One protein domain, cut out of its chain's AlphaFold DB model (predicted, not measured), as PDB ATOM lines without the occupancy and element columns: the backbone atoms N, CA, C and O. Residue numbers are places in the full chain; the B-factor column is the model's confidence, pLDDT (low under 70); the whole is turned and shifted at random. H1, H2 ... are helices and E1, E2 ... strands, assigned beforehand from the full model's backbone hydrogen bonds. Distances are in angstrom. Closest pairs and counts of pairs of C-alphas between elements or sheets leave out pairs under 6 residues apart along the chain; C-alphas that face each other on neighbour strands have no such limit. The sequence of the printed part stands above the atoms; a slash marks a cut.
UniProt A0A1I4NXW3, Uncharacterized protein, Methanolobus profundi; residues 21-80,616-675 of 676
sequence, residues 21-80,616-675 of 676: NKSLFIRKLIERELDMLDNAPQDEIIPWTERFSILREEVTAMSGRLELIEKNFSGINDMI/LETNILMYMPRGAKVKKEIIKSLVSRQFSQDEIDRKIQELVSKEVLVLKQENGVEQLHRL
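This is residues 21 to 80 and 616 to 675 of the 676 residues of an uncharacterized protein of Methanolobus profundi (UniProt A0A1I4NXW3). A small head, residues 616 to 675, has a three-stranded antiparallel sheet with H4 and H5 on one face and H3 packed on those two helices; separate from it, H1 and the long H2 form an open corner, and H2 sticks out as an arm. The 120 printed residues are mostly helix, in the order H1 H2 H3 E1 H4 H5 E2 E3, and the sheet runs E1 E3 E2. The whole is extended, with a radius of gyration of the C-alphas of 25.5 A and spans of 84 by 35 by 27 A.

The strands are E1, residues 629 to 631, E2, 661 to 666, 15.3 A, and E3, 669 to 674, 16.3 A, ending at C-alpha 674 (-7.181, -9.039, 214.009). The helices are H4, 632 to 639, H5, 645 to 657, 18.1 A, H3, 616 to 622, H1, 22 to 38, 24.5 A, beginning at C-alpha 22 (25.160, -17.188, 210.715), and H2, 48 to 80, 47.4 A.

E3 is antiparallel to E1, with N 630 and O 672 2.9 A apart, and to E2, its hairpin partner, with N 664 and O 671 2.8 A apart. E1, H4 H5, E2 make a split strand-helix-strand unit, two strands running the same way with E3 between them; its crossover is right-handed. H4, over none of the strands, has a height over the sheet of 6.0 A. H5, on the same face, stands up from the sheet over E2. H5 touches H4 with residues 645 to 649 alone, closest C-alphas Lys 636 and Ile 648, 6.5 A. H3 touches H4, about perpendicular at 73 degrees, closest C-alphas Ile 620 and Ile 635, 6.6 A. H1 and H2 are apart. In the five helices every O i to N i+4 pair is within hydrogen-bond range.

Residues 81 to 615 are not printed, a gap of 73.7 A between C-alphas 80 and 616. No link printed whole is long. Confidence is under 70 in residues 37 to 53 and 75 to 80.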
ATOM      1  N   ASN A  21      29.583 -17.346 211.541       92.00
ATOM      2  CA  ASN A  21      28.554 -17.011 212.526       92.00
ATOM      3  C   ASN A  21      27.265 -16.493 211.875       92.00
ATOM      4  O   ASN A  21      26.952 -15.297 211.917       92.00
ATOM      5  N   LYS A  22      26.481 -17.429 211.324       90.88
ATOM      6  CA  LYS A  22      25.160 -17.188 210.715       90.88
ATOM      7  C   LYS A  22      24.260 -16.278 211.566       90.88
ATOM      8  O   LYS A  22      23.682 -15.321 211.062       90.88
ATOM      9  N   SER A  23      24.154 -16.531 212.876       88.38
ATOM     10  CA  SER A  23      23.273 -15.753 213.768       88.38
ATOM     11  C   SER A  23      23.740 -14.312 213.998       88.38
ATOM     12  O   SER A  23      22.901 -13.420 214.133       88.38
ATOM     13  N   LEU A  24      25.050 -14.065 214.056       90.00
ATOM     14  CA  LEU A  24      25.607 -12.716 214.187       90.00
ATOM     15  C   LEU A  24      25.518 -11.948 212.864       90.00
ATOM     16  O   LEU A  24      25.209 -10.759 212.883       90.00
ATOM     17  N   PHE A  25      25.719 -12.626 211.731       92.69
ATOM     18  CA  PHE A  25      25.509 -12.055 210.401       92.69
ATOM     19  C   PHE A  25      24.053 -11.614 210.196       92.69
ATOM     20  O   PHE A  25      23.807 -10.443 209.912       92.69
ATOM     21  N   ILE A  26      23.083 -12.503 210.444       91.44
ATOM     22  CA  ILE A  26      21.651 -12.175 210.344       91.44
ATOM     23  C   ILE A  26      21.266 -11.054 211.320       91.44
ATOM     24  O   ILE A  26      20.498 -10.169 210.950       91.44
ATOM     25  N   ARG A  27      21.830 -11.024 212.537       91.75
ATOM     26  CA  ARG A  27      21.605  -9.905 213.465       91.75
ATOM     27  C   ARG A  27      22.109  -8.578 212.893       91.75
ATOM     28  O   ARG A  27      21.334  -7.632 212.866       91.75
ATOM     29  N   LYS A  28      23.352  -8.520 212.403       90.75
ATOM     30  CA  LYS A  28      23.924  -7.301 211.803       90.75
ATOM     31  C   LYS A  28      23.162  -6.840 210.560       90.75
ATOM     32  O   LYS A  28      23.047  -5.641 210.335       90.75
ATOM     33  N   LEU A  29      22.638  -7.776 209.767       91.44
ATOM     34  CA  LEU A  29      21.795  -7.468 208.613       91.44
ATOM     35  C   LEU A  29      20.484  -6.792 209.047       91.44
ATOM     36  O   LEU A  29      20.120  -5.763 208.491       91.44
ATOM     37  N   ILE A  30      19.824  -7.323 210.083       90.00
ATOM     38  CA  ILE A  30      18.606  -6.732 210.662       90.00
ATOM     39  C   ILE A  30      18.905  -5.375 211.320       90.00
ATOM     40  O   ILE A  30      18.144  -4.434 211.129       90.00
ATOM     41  N   GLU A  31      20.007  -5.252 212.066       89.38
ATOM     42  CA  GLU A  31      20.440  -3.991 212.691       89.38
ATOM     43  C   GLU A  31      20.691  -2.903 211.637       89.38
ATOM     44  O   GLU A  31      20.182  -1.796 211.783       89.38
ATOM     45  N   ARG A  32      21.390  -3.231 210.538       88.12
ATOM     46  CA  ARG A  32      21.587  -2.320 209.400       88.12
ATOM     47  C   ARG A  32      20.263  -1.904 208.757       88.12
ATOM     48  O   ARG A  32      20.110  -0.738 208.415       88.12
ATOM     49  N   GLU A  33      19.336  -2.837 208.550       81.81
ATOM     50  CA  GLU A  33      18.052  -2.517 207.917       81.81
ATOM     51  C   GLU A  33      17.230  -1.562 208.794       81.81
ATOM     52  O   GLU A  33      16.733  -0.555 208.299       81.81
ATOM     53  N   LEU A  34      17.160  -1.816 210.104       83.19
ATOM     54  CA  LEU A  34      16.463  -0.939 211.053       83.19
ATOM     55  C   LEU A  34      17.098   0.461 211.124       83.19
ATOM     56  O   LEU A  34      16.376   1.450 211.056       83.19
ATOM     57  N   ASP A  35      18.430   0.553 211.161       82.12
ATOM     58  CA  ASP A  35      19.158   1.831 211.162       82.12
ATOM     59  C   ASP A  35      18.947   2.634 209.857       82.12
ATOM     60  O   ASP A  35      18.901   3.864 209.871       82.12
ATOM     61  N   MET A  36      18.727   1.959 208.719       70.94
ATOM     62  CA  MET A  36      18.327   2.618 207.465       70.94
ATOM     63  C   MET A  36      16.866   3.096 207.463       70.94
ATOM     64  O   MET A  36      16.564   4.056 206.751       70.94
ATOM     65  N   LEU A  37      15.962   2.463 208.222       61.50
ATOM     66  CA  LEU A  37      14.582   2.942 208.385       61.50
ATOM     67  C   LEU A  37      14.503   4.135 209.350       61.50
ATOM     68  O   LEU A  37      13.792   5.096 209.058       61.50
ATOM     69  N   ASP A  38      15.242   4.099 210.462       64.62
ATOM     70  CA  ASP A  38      15.196   5.145 211.494       64.62
ATOM     71  C   ASP A  38      15.861   6.468 211.046       64.62
ATOM     72  O   ASP A  38      15.490   7.537 211.532       64.62
ATOM     73  N   ASN A  39      16.796   6.421 210.086       60.03
ATOM     74  CA  ASN A  39      17.488   7.602 209.543       60.03
ATOM     75  C   ASN A  39      16.934   8.110 208.191       60.03
ATOM     76  O   ASN A  39      17.497   9.045 207.613       60.03
ATOM     77  N   ALA A  40      15.854   7.528 207.659       55.47
ATOM     78  CA  ALA A  40      15.263   7.972 206.396       55.47
ATOM     79  C   ALA A  40      14.329   9.191 206.585       55.47
ATOM     80  O   ALA A  40      13.448   9.158 207.453       55.47
ATOM     81  N   PRO A  41      14.435  10.256 205.758       54.56
ATOM     82  CA  PRO A  41      13.402  11.286 205.706       54.56
ATOM     83  C   PRO A  41      12.078  10.657 205.246       54.56
ATOM     84  O   PRO A  41      12.041   9.867 204.303       54.56
ATOM     85  N   GLN A  42      10.985  11.007 205.928       54.34
ATOM     86  CA  GLN A  42       9.686  10.320 205.825       54.34
ATOM     87  C   GLN A  42       9.011  10.408 204.441       54.34
ATOM     88  O   GLN A  42       8.041   9.694 204.200       54.34
ATOM     89  N   ASP A  43       9.530  11.235 203.531       53.84
ATOM     90  CA  ASP A  43       8.971  11.459 202.195       53.84
ATOM     91  C   ASP A  43       9.525  10.513 201.107       53.84
ATOM     92  O   ASP A  43       9.032  10.539 199.983       53.84
ATOM     93  N   GLU A  44      10.515   9.651 201.406       56.19
ATOM     94  CA  GLU A  44      11.155   8.784 200.390       56.19
ATOM     95  C   GLU A  44      11.342   7.315 200.837       56.19
ATOM     96  O   GLU A  44      12.360   6.650 200.594       56.19
ATOM     97  N   ILE A  45      10.302   6.762 201.476       54.72
ATOM     98  CA  ILE A  45      10.191   5.326 201.784       54.72
ATOM     99  C   ILE A  45       9.844   4.544 200.502       54.72
ATOM    100  O   ILE A  45       8.744   4.010 200.350       54.72
ATOM    101  N   ILE A  46      10.797   4.467 199.568       60.06
ATOM    102  CA  ILE A  46      10.729   3.554 198.418       60.06
ATOM    103  C   ILE A  46      10.654   2.115 198.966       60.06
ATOM    104  O   ILE A  46      11.583   1.707 199.676       60.06
ATOM    105  N   PRO A  47       9.594   1.338 198.668       60.59
ATOM    106  CA  PRO A  47       9.429  -0.020 199.172       60.59
ATOM    107  C   PRO A  47      10.631  -0.919 198.868       60.59
ATOM    108  O   PRO A  47      11.246  -0.842 197.804       60.59
ATOM    109  N   TRP A  48      10.934  -1.837 199.787       53.88
ATOM    110  CA  TRP A  48      12.069  -2.766 199.680       53.88
ATOM    111  C   TRP A  48      12.067  -3.562 198.363       53.88
ATOM    112  O   TRP A  48      13.116  -3.762 197.759       53.88
ATOM    113  N   THR A  49      10.882  -3.929 197.866       59.81
ATOM    114  CA  THR A  49      10.680  -4.568 196.556       59.81
ATOM    115  C   THR A  49      11.171  -3.720 195.388       59.81
ATOM    116  O   THR A  49      11.728  -4.257 194.442       59.81
ATOM    117  N   GLU A  50      10.985  -2.404 195.447       64.12
ATOM    118  CA  GLU A  50      11.350  -1.465 194.387       64.12
ATOM    119  C   GLU A  50      12.847  -1.127 194.452       64.12
ATOM    120  O   GLU A  50      13.524  -1.161 193.427       64.12
ATOM    121  N   ARG A  51      13.415  -0.985 195.662       57.84
ATOM    122  CA  ARG A  51      14.879  -0.910 195.854       57.84
ATOM    123  C   ARG A  51      15.599  -2.177 195.366       57.84
ATOM    124  O   ARG A  51      16.639  -2.074 194.721       57.84
ATOM    125  N   PHE A  52      15.043  -3.367 195.619       63.59
ATOM    126  CA  PHE A  52      15.585  -4.628 195.090       63.59
ATOM    127  C   PHE A  52      15.397  -4.781 193.577       63.59
ATOM    128  O   PHE A  52      16.254  -5.390 192.939       63.59
ATOM    129  N   SER A  53      14.328  -4.232 192.993       67.00
ATOM    130  CA  SER A  53      14.163  -4.182 191.534       67.00
ATOM    131  C   SER A  53      15.221  -3.294 190.887       67.00
ATOM    132  O   SER A  53      15.901  -3.767 189.983       67.00
ATOM    133  N   ILE A  54      15.451  -2.083 191.408       73.25
ATOM    134  CA  ILE A  54      16.515  -1.178 190.933       73.25
ATOM    135  C   ILE A  54      17.885  -1.869 191.027       73.25
ATOM    136  O   ILE A  54      18.615  -1.933 190.042       73.25
ATOM    137  N   LEU A  55      18.211  -2.476 192.176       70.81
ATOM    138  CA  LEU A  55      19.485  -3.183 192.354       70.81
ATOM    139  C   LEU A  55      19.623  -4.393 191.408       70.81
ATOM    140  O   LEU A  55      20.706  -4.656 190.886       70.81
ATOM    141  N   ARG A  56      18.535  -5.137 191.167       76.56
ATOM    142  CA  ARG A  56      18.516  -6.240 190.195       76.56
ATOM    143  C   ARG A  56      18.750  -5.715 188.780       76.56
ATOM    144  O   ARG A  56      19.559  -6.300 188.071       76.56
ATOM    145  N   GLU A  57      18.080  -4.638 188.383       77.50
ATOM    146  CA  GLU A  57      18.244  -4.011 187.069       77.50
ATOM    147  C   GLU A  57      19.675  -3.499 186.865       77.50
ATOM    148  O   GLU A  57      20.264  -3.771 185.819       77.50
ATOM    149  N   GLU A  58      20.287  -2.869 187.873       75.38
ATOM    150  CA  GLU A  58      21.698  -2.465 187.836       75.38
ATOM    151  C   GLU A  58      22.645  -3.666 187.692       75.38
ATOM    152  O   GLU A  58      23.549  -3.640 186.854       75.38
ATOM    153  N   VAL A  59      22.432  -4.749 188.449       81.44
ATOM    154  CA  VAL A  59      23.238  -5.979 188.336       81.44
ATOM    155  C   VAL A  59      23.054  -6.645 186.969       81.44
ATOM    156  O   VAL A  59      24.039  -7.059 186.355       81.44
ATOM    157  N   THR A  60      21.830  -6.702 186.439       84.31
ATOM    158  CA  THR A  60      21.556  -7.216 185.088       84.31
ATOM    159  C   THR A  60      22.196  -6.332 184.012       84.31
ATOM    160  O   THR A  60      22.801  -6.856 183.078       84.31
ATOM    161  N   ALA A  61      22.158  -5.005 184.162       83.94
ATOM    162  CA  ALA A  61      22.821  -4.070 183.258       83.94
ATOM    163  C   ALA A  61      24.354  -4.195 183.312       83.94
ATOM    164  O   ALA A  61      25.011  -4.149 182.271       83.94
ATOM    165  N   MET A  62      24.941  -4.405 184.496       80.62
ATOM    166  CA  MET A  62      26.370  -4.710 184.635       80.62
ATOM    167  C   MET A  62      26.731  -6.046 183.975       80.62
ATOM    168  O   MET A  62      27.725  -6.102 183.253       80.62
ATOM    169  N   SER A  63      25.901  -7.081 184.135       81.44
ATOM    170  CA  SER A  63      26.092  -8.378 183.474       81.44
ATOM    171  C   SER A  63      26.032  -8.259 181.947       81.44
ATOM    172  O   SER A  63      26.917  -8.765 181.265       81.44
ATOM    173  N   GLY A  64      25.059  -7.524 181.397       85.12
ATOM    174  CA  GLY A  64      24.966  -7.281 179.951       85.12
ATOM    175  C   GLY A  64      26.118  -6.426 179.404       85.12
ATOM    176  O   GLY A  64      26.570  -6.629 178.277       85.12
ATOM    177  N   ARG A  65      26.657  -5.493 180.205       85.81
ATOM    178  CA  ARG A  65      27.887  -4.760 179.857       85.81
ATOM    179  C   ARG A  65      29.114  -5.672 179.868       85.81
ATOM    180  O   ARG A  65      29.968  -5.499 179.003       85.81
ATOM    181  N   LEU A  66      29.197  -6.625 180.797       84.12
ATOM    182  CA  LEU A  66      30.273  -7.614 180.845       84.12
ATOM    183  C   LEU A  66      30.214  -8.557 179.634       84.12
ATOM    184  O   LEU A  66      31.216  -8.702 178.945       84.12
ATOM    185  N   GLU A  67      29.036  -9.080 179.291       84.81
ATOM    186  CA  GLU A  67      28.824  -9.913 178.096       84.81
ATOM    187  C   GLU A  67      29.173  -9.157 176.797       84.81
ATOM    188  O   GLU A  67      29.808  -9.700 175.891       84.81
ATOM    189  N   LEU A  68      28.837  -7.862 176.709       81.50
ATOM    190  CA  LEU A  68      29.243  -7.015 175.583       81.50
ATOM    191  C   LEU A  68      30.769  -6.813 175.523       81.50
ATOM    192  O   LEU A  68      31.340  -6.772 174.432       81.50
ATOM    193  N   ILE A  69      31.436  -6.701 176.674       82.94
ATOM    194  CA  ILE A  69      32.900  -6.631 176.770       82.94
ATOM    195  C   ILE A  69      33.527  -7.963 176.335       82.94
ATOM    196  O   ILE A  69      34.420  -7.951 175.490       82.94
ATOM    197  N   GLU A  70      33.034  -9.103 176.820       78.88
ATOM    198  CA  GLU A  70      33.492 -10.443 176.425       78.88
ATOM    199  C   GLU A  70      33.308 -10.692 174.924       78.88
ATOM    200  O   GLU A  70      34.228 -11.159 174.251       78.88
ATOM    201  N   LYS A  71      32.170 -10.279 174.355       80.25
ATOM    202  CA  LYS A  71      31.917 -10.326 172.908       80.25
ATOM    203  C   LYS A  71      32.898  -9.464 172.109       80.25
ATOM    204  O   LYS A  71      33.356  -9.884 171.045       80.25
ATOM    205  N   ASN A  72      33.259  -8.286 172.620       76.81
ATOM    206  CA  ASN A  72      34.286  -7.441 172.009       76.81
ATOM    207  C   ASN A  72      35.681  -8.084 172.113       76.81
ATOM    208  O   ASN A  72      36.430  -8.053 171.137       76.81
ATOM    209  N   PHE A  73      36.019  -8.729 173.236       72.88
ATOM    210  CA  PHE A  73      37.261  -9.499 173.376       72.88
ATOM    211  C   PHE A  73      37.307 -10.722 172.450       72.88
ATOM    212  O   PHE A  73      38.352 -10.966 171.849       72.88
ATOM    213  N   SER A  74      36.192 -11.437 172.251       70.81
ATOM    214  CA  SER A  74      36.093 -12.504 171.243       70.81
ATOM    215  C   SER A  74      36.364 -11.956 169.845       70.81
ATOM    216  O   SER A  74      37.238 -12.468 169.157       70.81
ATOM    217  N   GLY A  75      35.706 -10.856 169.459       69.81
ATOM    218  CA  GLY A  75      35.931 -10.217 168.159       69.81
ATOM    219  C   GLY A  75      37.373  -9.736 167.949       69.81
ATOM    220  O   GLY A  75      37.883  -9.800 166.829       69.81
ATOM    221  N   ILE A  76      38.060  -9.307 169.015       68.56
ATOM    222  CA  ILE A  76      39.493  -8.972 168.992       68.56
ATOM    223  C   ILE A  76      40.351 -10.237 168.830       68.56
ATOM    224  O   ILE A  76      41.256 -10.236 167.996       68.56
ATOM    225  N   ASN A  77      40.060 -11.321 169.555       66.69
ATOM    226  CA  ASN A  77      40.758 -12.604 169.405       66.69
ATOM    227  C   ASN A  77      40.576 -13.199 168.002       66.69
ATOM    228  O   ASN A  77      41.552 -13.646 167.400       66.69
ATOM    229  N   ASP A  78      39.369 -13.129 167.438       67.50
ATOM    230  CA  ASP A  78      39.080 -13.534 166.061       67.50
ATOM    231  C   ASP A  78      39.867 -12.674 165.057       67.50
ATOM    232  O   ASP A  78      40.436 -13.196 164.095       67.50
ATOM    233  N   MET A  79      39.980 -11.361 165.297       59.84
ATOM    234  CA  MET A  79      40.824 -10.473 164.487       59.84
ATOM    235  C   MET A  79      42.309 -10.846 164.575       59.84
ATOM    236  O   MET A  79      42.983 -10.882 163.543       59.84
ATOM    237  N   ILE A  80      42.817 -11.148 165.773       66.12
ATOM    238  CA  ILE A  80      44.212 -11.548 166.010       66.12
ATOM    239  C   ILE A  80      44.507 -12.899 165.341       66.12
ATOM    240  O   ILE A  80      45.496 -13.007 164.615       66.12
ATOM    241  N   LEU A 616       0.518   1.800 223.254       93.75
ATOM    242  CA  LEU A 616      -0.122   0.551 223.653       93.75
ATOM    243  C   LEU A 616      -0.820  -0.104 222.454       93.75
ATOM    244  O   LEU A 616      -0.635  -1.300 222.240       93.75
ATOM    245  N   GLU A 617      -1.523   0.676 221.625       93.88
ATOM    246  CA  GLU A 617      -2.108   0.197 220.358       93.88
ATOM    247  C   GLU A 617      -1.048  -0.454 219.466       93.88
ATOM    248  O   GLU A 617      -1.173  -1.611 219.065       93.88
ATOM    249  N   THR A 618       0.051   0.265 219.239       92.69
ATOM    250  CA  THR A 618       1.171  -0.163 218.397       92.69
ATOM    251  C   THR A 618       1.804  -1.447 218.930       92.69
ATOM    252  O   THR A 618       2.022  -2.385 218.166       92.69
ATOM    253  N   ASN A 619       2.041  -1.548 220.243       94.38
ATOM    254  CA  ASN A 619       2.570  -2.771 220.848       94.38
ATOM    255  C   ASN A 619       1.590  -3.956 220.740       94.38
ATOM    256  O   ASN A 619       2.010  -5.060 220.391       94.38
ATOM    257  N   ILE A 620       0.295  -3.750 221.007       93.75
ATOM    258  CA  ILE A 620      -0.740  -4.793 220.881       93.75
ATOM    259  C   ILE A 620      -0.806  -5.310 219.434       93.75
ATOM    260  O   ILE A 620      -0.817  -6.523 219.209       93.75
ATOM    261  N   LEU A 621      -0.805  -4.404 218.454       92.81
ATOM    262  CA  LEU A 621      -0.883  -4.732 217.029       92.81
ATOM    263  C   LEU A 621       0.436  -5.282 216.458       92.81
ATOM    264  O   LEU A 621       0.396  -6.037 215.490       92.81
ATOM    265  N   MET A 622       1.588  -4.986 217.061       92.44
ATOM    266  CA  MET A 622       2.865  -5.631 216.722       92.44
ATOM    267  C   MET A 622       2.853  -7.126 217.087       92.44
ATOM    268  O   MET A 622       3.377  -7.949 216.338       92.44
ATOM    269  N   TYR A 623       2.224  -7.497 218.208       93.06
ATOM    270  CA  TYR A 623       2.072  -8.899 218.622       93.06
ATOM    271  C   TYR A 623       0.879  -9.624 217.970       93.06
ATOM    272  O   TYR A 623       0.739 -10.837 218.138       93.06
ATOM    273  N   MET A 624       0.043  -8.917 217.203       93.12
ATOM    274  CA  MET A 624      -1.034  -9.491 216.390       93.12
ATOM    275  C   MET A 624      -0.931  -8.998 214.942       93.12
ATOM    276  O   MET A 624      -1.508  -7.960 214.617       93.12
ATOM    277  N   PRO A 625      -0.241  -9.721 214.040       87.44
ATOM    278  CA  PRO A 625      -0.306  -9.430 212.611       87.44
ATOM    279  C   PRO A 625      -1.727  -9.639 212.051       87.44
ATOM    280  O   PRO A 625      -2.597 -10.229 212.693       87.44
ATOM    281  N   ARG A 626      -1.992  -9.114 210.849       90.38
ATOM    282  CA  ARG A 626      -3.303  -9.212 210.177       90.38
ATOM    283  C   ARG A 626      -3.751 -10.673 210.043       90.38
ATOM    284  O   ARG A 626      -2.952 -11.522 209.663       90.38
ATOM    285  N   GLY A 627      -5.010 -10.966 210.376       88.06
ATOM    286  CA  GLY A 627      -5.562 -12.327 210.379       88.06
ATOM    287  C   GLY A 627      -5.087 -13.227 211.530       88.06
ATOM    288  O   GLY A 627      -5.545 -14.364 211.639       88.06
ATOM    289  N   ALA A 628      -4.194 -12.759 212.412       91.31
ATOM    290  CA  ALA A 628      -3.736 -13.559 213.541       91.31
ATOM    291  C   ALA A 628      -4.845 -13.748 214.584       91.31
ATOM    292  O   ALA A 628      -5.550 -12.801 214.944       91.31
ATOM    293  N   LYS A 629      -4.945 -14.976 215.104       93.31
ATOM    294  CA  LYS A 629      -5.725 -15.332 216.294       93.31
ATOM    295  C   LYS A 629      -4.759 -15.558 217.450       93.31
ATOM    296  O   LYS A 629      -3.909 -16.443 217.369       93.31
ATOM    297  N   VAL A 630      -4.874 -14.776 218.519       93.81
ATOM    298  CA  VAL A 630      -4.004 -14.885 219.700       93.81
ATOM    299  C   VAL A 630      -4.857 -14.852 220.963       93.81
ATOM    300  O   VAL A 630      -5.807 -14.083 221.060       93.81
ATOM    301  N   LYS A 631      -4.537 -15.682 221.962       94.62
ATOM    302  CA  LYS A 631      -5.236 -15.654 223.258       94.62
ATOM    303  C   LYS A 631      -5.054 -14.281 223.915       94.62
ATOM    304  O   LYS A 631      -3.925 -13.795 224.000       94.62
ATOM    305  N   LYS A 632      -6.130 -13.689 224.437       94.44
ATOM    306  CA  LYS A 632      -6.116 -12.367 225.090       94.44
ATOM    307  C   LYS A 632      -5.070 -12.286 226.207       94.44
ATOM    308  O   LYS A 632      -4.301 -11.331 226.266       94.44
ATOM    309  N   GLU A 633      -4.969 -13.338 227.017       93.56
ATOM    310  CA  GLU A 633      -3.986 -13.443 228.106       93.56
ATOM    311  C   GLU A 633      -2.523 -13.506 227.624       93.56
ATOM    312  O   GLU A 633      -1.626 -13.043 228.328       93.56
ATOM    313  N   ILE A 634      -2.255 -13.991 226.403       94.44
ATOM    314  CA  ILE A 634      -0.905 -13.934 225.814       94.44
ATOM    315  C   ILE A 634      -0.552 -12.485 225.467       94.44
ATOM    316  O   ILE A 634       0.535 -12.030 225.809       94.44
ATOM    317  N   ILE A 635      -1.475 -11.743 224.847       94.44
ATOM    318  CA  ILE A 635      -1.268 -10.319 224.540       94.44
ATOM    319  C   ILE A 635      -1.044  -9.530 225.829       94.44
ATOM    320  O   ILE A 635      -0.027  -8.852 225.945       94.44
ATOM    321  N   LYS A 636      -1.904  -9.712 226.836       94.50
ATOM    322  CA  LYS A 636      -1.724  -9.132 228.177       94.50
ATOM    323  C   LYS A 636      -0.342  -9.413 228.757       94.50
ATOM    324  O   LYS A 636       0.356  -8.477 229.129       94.50
ATOM    325  N   SER A 637       0.096 -10.672 228.758       94.56
ATOM    326  CA  SER A 637       1.421 -11.067 229.255       94.56
ATOM    327  C   SER A 637       2.591 -10.438 228.475       94.56
ATOM    328  O   SER A 637       3.651 -10.181 229.049       94.56
ATOM    329  N   LEU A 638       2.414 -10.158 227.179       94.19
ATOM    330  CA  LEU A 638       3.439  -9.535 226.335       94.19
ATOM    331  C   LEU A 638       3.570  -8.019 226.558       94.19
ATOM    332  O   LEU A 638       4.694  -7.513 226.505       94.19
ATOM    333  N   VAL A 639       2.470  -7.302 226.831       94.38
ATOM    334  CA  VAL A 639       2.484  -5.845 227.097       94.38
ATOM    335  C   VAL A 639       2.501  -5.447 228.578       94.38
ATOM    336  O   VAL A 639       2.902  -4.321 228.878       94.38
ATOM    337  N   SER A 640       2.207  -6.350 229.521       93.75
ATOM    338  CA  SER A 640       2.176  -6.062 230.972       93.75
ATOM    339  C   SER A 640       3.502  -5.582 231.580       93.75
ATOM    340  O   SER A 640       3.534  -5.087 232.702       93.75
ATOM    341  N   ARG A 641       4.616  -5.695 230.846       93.00
ATOM    342  CA  ARG A 641       5.915  -5.118 231.235       93.00
ATOM    343  C   ARG A 641       6.001  -3.598 231.069       93.00
ATOM    344  O   ARG A 641       6.939  -3.006 231.593       93.00
ATOM    345  N   GLN A 642       5.112  -2.995 230.280       90.31
ATOM    346  CA  GLN A 642       5.132  -1.562 229.955       90.31
ATOM    347  C   GLN A 642       3.830  -0.836 230.316       90.31
ATOM    348  O   GLN A 642       3.835   0.389 230.369       90.31
ATOM    349  N   PHE A 643       2.741  -1.572 230.559       94.38
ATOM    350  CA  PHE A 643       1.399  -1.031 230.779       94.38
ATOM    351  C   PHE A 643       0.673  -1.836 231.858       94.38
ATOM    352  O   PHE A 643       0.921  -3.035 232.013       94.38
ATOM    353  N   SER A 644      -0.230  -1.196 232.596       93.44
ATOM    354  CA  SER A 644      -1.068  -1.876 233.586       93.44
ATOM    355  C   SER A 644      -2.140  -2.751 232.921       93.44
ATOM    356  O   SER A 644      -2.538  -2.526 231.777       93.44
ATOM    357  N   GLN A 645      -2.641  -3.748 233.655       92.25
ATOM    358  CA  GLN A 645      -3.688  -4.646 233.155       92.25
ATOM    359  C   GLN A 645      -4.963  -3.878 232.760       92.25
ATOM    360  O   GLN A 645      -5.544  -4.175 231.721       92.25
ATOM    361  N   ASP A 646      -5.352  -2.857 233.532       93.62
ATOM    362  CA  ASP A 646      -6.537  -2.036 233.252       93.62
ATOM    363  C   ASP A 646      -6.384  -1.204 231.971       93.62
ATOM    364  O   ASP A 646      -7.341  -1.063 231.209       93.62
ATOM    365  N   GLU A 647      -5.192  -0.663 231.702       94.06
ATOM    366  CA  GLU A 647      -4.897   0.035 230.443       94.06
ATOM    367  C   GLU A 647      -4.963  -0.933 229.257       94.06
ATOM    368  O   GLU A 647      -5.584  -0.620 228.241       94.06
ATOM    369  N   ILE A 648      -4.384  -2.130 229.403       94.62
ATOM    370  CA  ILE A 648      -4.396  -3.170 228.367       94.62
ATOM    371  C   ILE A 648      -5.827  -3.639 228.072       94.62
ATOM    372  O   ILE A 648      -6.219  -3.677 226.906       94.62
ATOM    373  N   ASP A 649      -6.629  -3.965 229.091       95.19
ATOM    374  CA  ASP A 649      -8.020  -4.399 228.904       95.19
ATOM    375  C   ASP A 649      -8.887  -3.277 228.304       95.19
ATOM    376  O   ASP A 649      -9.641  -3.538 227.361       95.19
ATOM    377  N   ARG A 650      -8.731  -2.018 228.749       95.38
ATOM    378  CA  ARG A 650      -9.404  -0.863 228.117       95.38
ATOM    379  C   ARG A 650      -9.015  -0.718 226.650       95.38
ATOM    380  O   ARG A 650      -9.898  -0.535 225.814       95.38
ATOM    381  N   LYS A 651      -7.726  -0.831 226.317       95.38
ATOM    382  CA  LYS A 651      -7.261  -0.630 224.941       95.38
ATOM    383  C   LYS A 651      -7.642  -1.780 224.011       95.38
ATOM    384  O   LYS A 651      -7.995  -1.544 222.858       95.38
ATOM    385  N   ILE A 652      -7.662  -3.014 224.514       94.50
ATOM    386  CA  ILE A 652      -8.234  -4.162 223.797       94.50
ATOM    387  C   ILE A 652      -9.727  -3.923 223.531       94.50
ATOM    388  O   ILE A 652     -10.176  -4.136 222.407       94.50
ATOM    389  N   GLN A 653     -10.487  -3.439 224.518       94.56
ATOM    390  CA  GLN A 653     -11.913  -3.146 224.347       94.56
ATOM    391  C   GLN A 653     -12.160  -2.007 223.339       94.56
ATOM    392  O   GLN A 653     -13.093  -2.084 222.536       94.56
ATOM    393  N   GLU A 654     -11.311  -0.977 223.333       94.69
ATOM    394  CA  GLU A 654     -11.330   0.108 222.343       94.69
ATOM    395  C   GLU A 654     -11.043  -0.422 220.927       94.69
ATOM    396  O   GLU A 654     -11.776  -0.114 219.988       94.69
ATOM    397  N   LEU A 655     -10.034  -1.282 220.770       93.38
ATOM    398  CA  LEU A 655      -9.680  -1.907 219.492       93.38
ATOM    399  C   LEU A 655     -10.742  -2.882 218.969       93.38
ATOM    400  O   LEU A 655     -10.914  -3.002 217.754       93.38
ATOM    401  N   VAL A 656     -11.468  -3.552 219.868       94.06
ATOM    402  CA  VAL A 656     -12.656  -4.339 219.510       94.06
ATOM    403  C   VAL A 656     -13.804  -3.423 219.074       94.06
ATOM    404  O   VAL A 656     -14.445  -3.688 218.062       94.06
ATOM    405  N   SER A 657     -14.010  -2.297 219.763       93.50
ATOM    406  CA  SER A 657     -15.028  -1.296 219.397       93.50
ATOM    407  C   SER A 657     -14.730  -0.593 218.062       93.50
ATOM    408  O   SER A 657     -15.656  -0.226 217.348       93.50
ATOM    409  N   LYS A 658     -13.449  -0.443 217.694       92.88
ATOM    410  CA  LYS A 658     -12.981   0.071 216.390       92.88
ATOM    411  C   LYS A 658     -13.013  -0.974 215.255       92.88
ATOM    412  O   LYS A 658     -12.539  -0.690 214.154       92.88
ATOM    413  N   GLU A 659     -13.495  -2.195 215.509       90.44
ATOM    414  CA  GLU A 659     -13.444  -3.343 214.582       90.44
ATOM    415  C   GLU A 659     -12.030  -3.693 214.065       90.44
ATOM    416  O   GLU A 659     -11.872  -4.299 212.999       90.44
ATOM    417  N   VAL A 660     -10.974  -3.306 214.788       91.75
ATOM    418  CA  VAL A 660      -9.594  -3.710 214.467       91.75
ATOM    419  C   VAL A 660      -9.355  -5.137 214.959       91.75
ATOM    420  O   VAL A 660      -8.730  -5.951 214.271       91.75
ATOM    421  N   LEU A 661      -9.898  -5.447 216.138       93.56
ATOM    422  CA  LEU A 661      -9.893  -6.768 216.754       93.56
ATOM    423  C   LEU A 661     -11.324  -7.306 216.893       93.56
ATOM    424  O   LEU A 661     -12.284  -6.552 216.995       93.56
ATOM    425  N   VAL A 662     -11.463  -8.625 216.966       93.81
ATOM    426  CA  VAL A 662     -12.699  -9.313 217.360       93.81
ATOM    427  C   VAL A 662     -12.376 -10.244 218.514       93.81
ATOM    428  O   VAL A 662     -11.498 -11.099 218.388       93.81
ATOM    429  N   LEU A 663     -13.106 -10.104 219.619       92.75
ATOM    430  CA  LEU A 663     -13.062 -11.055 220.723       92.75
ATOM    431  C   LEU A 663     -13.925 -12.278 220.369       92.75
ATOM    432  O   LEU A 663     -15.110 -12.139 220.068       92.75
ATOM    433  N   LYS A 664     -13.342 -13.477 220.404       91.50
ATOM    434  CA  LYS A 664     -14.053 -14.758 220.276       91.50
ATOM    435  C   LYS A 664     -13.726 -15.638 221.470       91.50
ATOM    436  O   LYS A 664     -12.565 -15.743 221.848       91.50
ATOM    437  N   GLN A 665     -14.728 -16.297 222.038       89.94
ATOM    438  CA  GLN A 665     -14.514 -17.297 223.077       89.94
ATOM    439  C   GLN A 665     -14.525 -18.688 222.436       89.94
ATOM    440  O   GLN A 665     -15.518 -19.086 221.832       89.94
ATOM    441  N   GLU A 666     -13.416 -19.413 222.543       84.19
ATOM    442  CA  GLU A 666     -13.255 -20.757 221.978       84.19
ATOM    443  C   GLU A 666     -12.727 -21.682 223.078       84.19
ATOM    444  O   GLU A 666     -11.701 -21.399 223.697       84.19
ATOM    445  N   ASN A 667     -13.457 -22.765 223.366       82.31
ATOM    446  CA  ASN A 667     -13.141 -23.723 224.435       82.31
ATOM    447  C   ASN A 667     -12.903 -23.060 225.811       82.31
ATOM    448  O   ASN A 667     -11.981 -23.416 226.541       82.31
ATOM    449  N   GLY A 668     -13.716 -22.049 226.144       84.81
ATOM    450  CA  GLY A 668     -13.610 -21.272 227.387       84.81
ATOM    451  C   GLY A 668     -12.499 -20.212 227.402       84.81
ATOM    452  O   GLY A 668     -12.417 -19.443 228.355       84.81
ATOM    453  N   VAL A 669     -11.678 -20.119 226.351       87.94
ATOM    454  CA  VAL A 669     -10.558 -19.173 226.259       87.94
ATOM    455  C   VAL A 669     -10.931 -17.974 225.391       87.94
ATOM    456  O   VAL A 669     -11.375 -18.131 224.254       87.94
ATOM    457  N   GLU A 670     -10.692 -16.766 225.900       92.69
ATOM    458  CA  GLU A 670     -10.809 -15.528 225.126       92.69
ATOM    459  C   GLU A 670      -9.652 -15.394 224.119       92.69
ATOM    460  O   GLU A 670      -8.474 -15.319 224.488       92.69
ATOM    461  N   GLN A 671      -9.990 -15.341 222.833       93.00
ATOM    462  CA  GLN A 671      -9.086 -15.067 221.720       93.00
ATOM    463  C   GLN A 671      -9.401 -13.714 221.085       93.00
ATOM    464  O   GLN A 671     -10.560 -13.343 220.911       93.00
ATOM    465  N   LEU A 672      -8.352 -13.009 220.682       94.50
ATOM    466  CA  LEU A 672      -8.400 -11.813 219.858       94.50
ATOM    467  C   LEU A 672      -8.042 -12.198 218.423       94.50
ATOM    468  O   LEU A 672      -7.040 -12.876 218.193       94.50
ATOM    469  N   HIS A 673      -8.858 -11.767 217.468       94.12
ATOM    470  CA  HIS A 673      -8.635 -11.967 216.039       94.12
ATOM    471  C   HIS A 673      -8.524 -10.613 215.340       94.12
ATOM    472  O   HIS A 673      -9.470  -9.827 215.396       94.12
ATOM    473  N   ARG A 674      -7.392 -10.324 214.693       93.75
ATOM    474  CA  ARG A 674      -7.181  -9.039 214.009       93.75
ATOM    475  C   ARG A 674      -7.756  -9.050 212.592       93.75
ATOM    476  O   ARG A 674      -7.319  -9.845 211.765       93.75
ATOM    477  N   LEU A 675      -8.686  -8.137 212.306       84.75
ATOM    478  CA  LEU A 675      -9.360  -8.040 211.003       84.75
ATOM    479  C   LEU A 675      -8.632  -7.150 209.980       84.75
ATOM    480  O   LEU A 675      -8.687  -7.448 208.789       84.75
TER     481      LEU A 675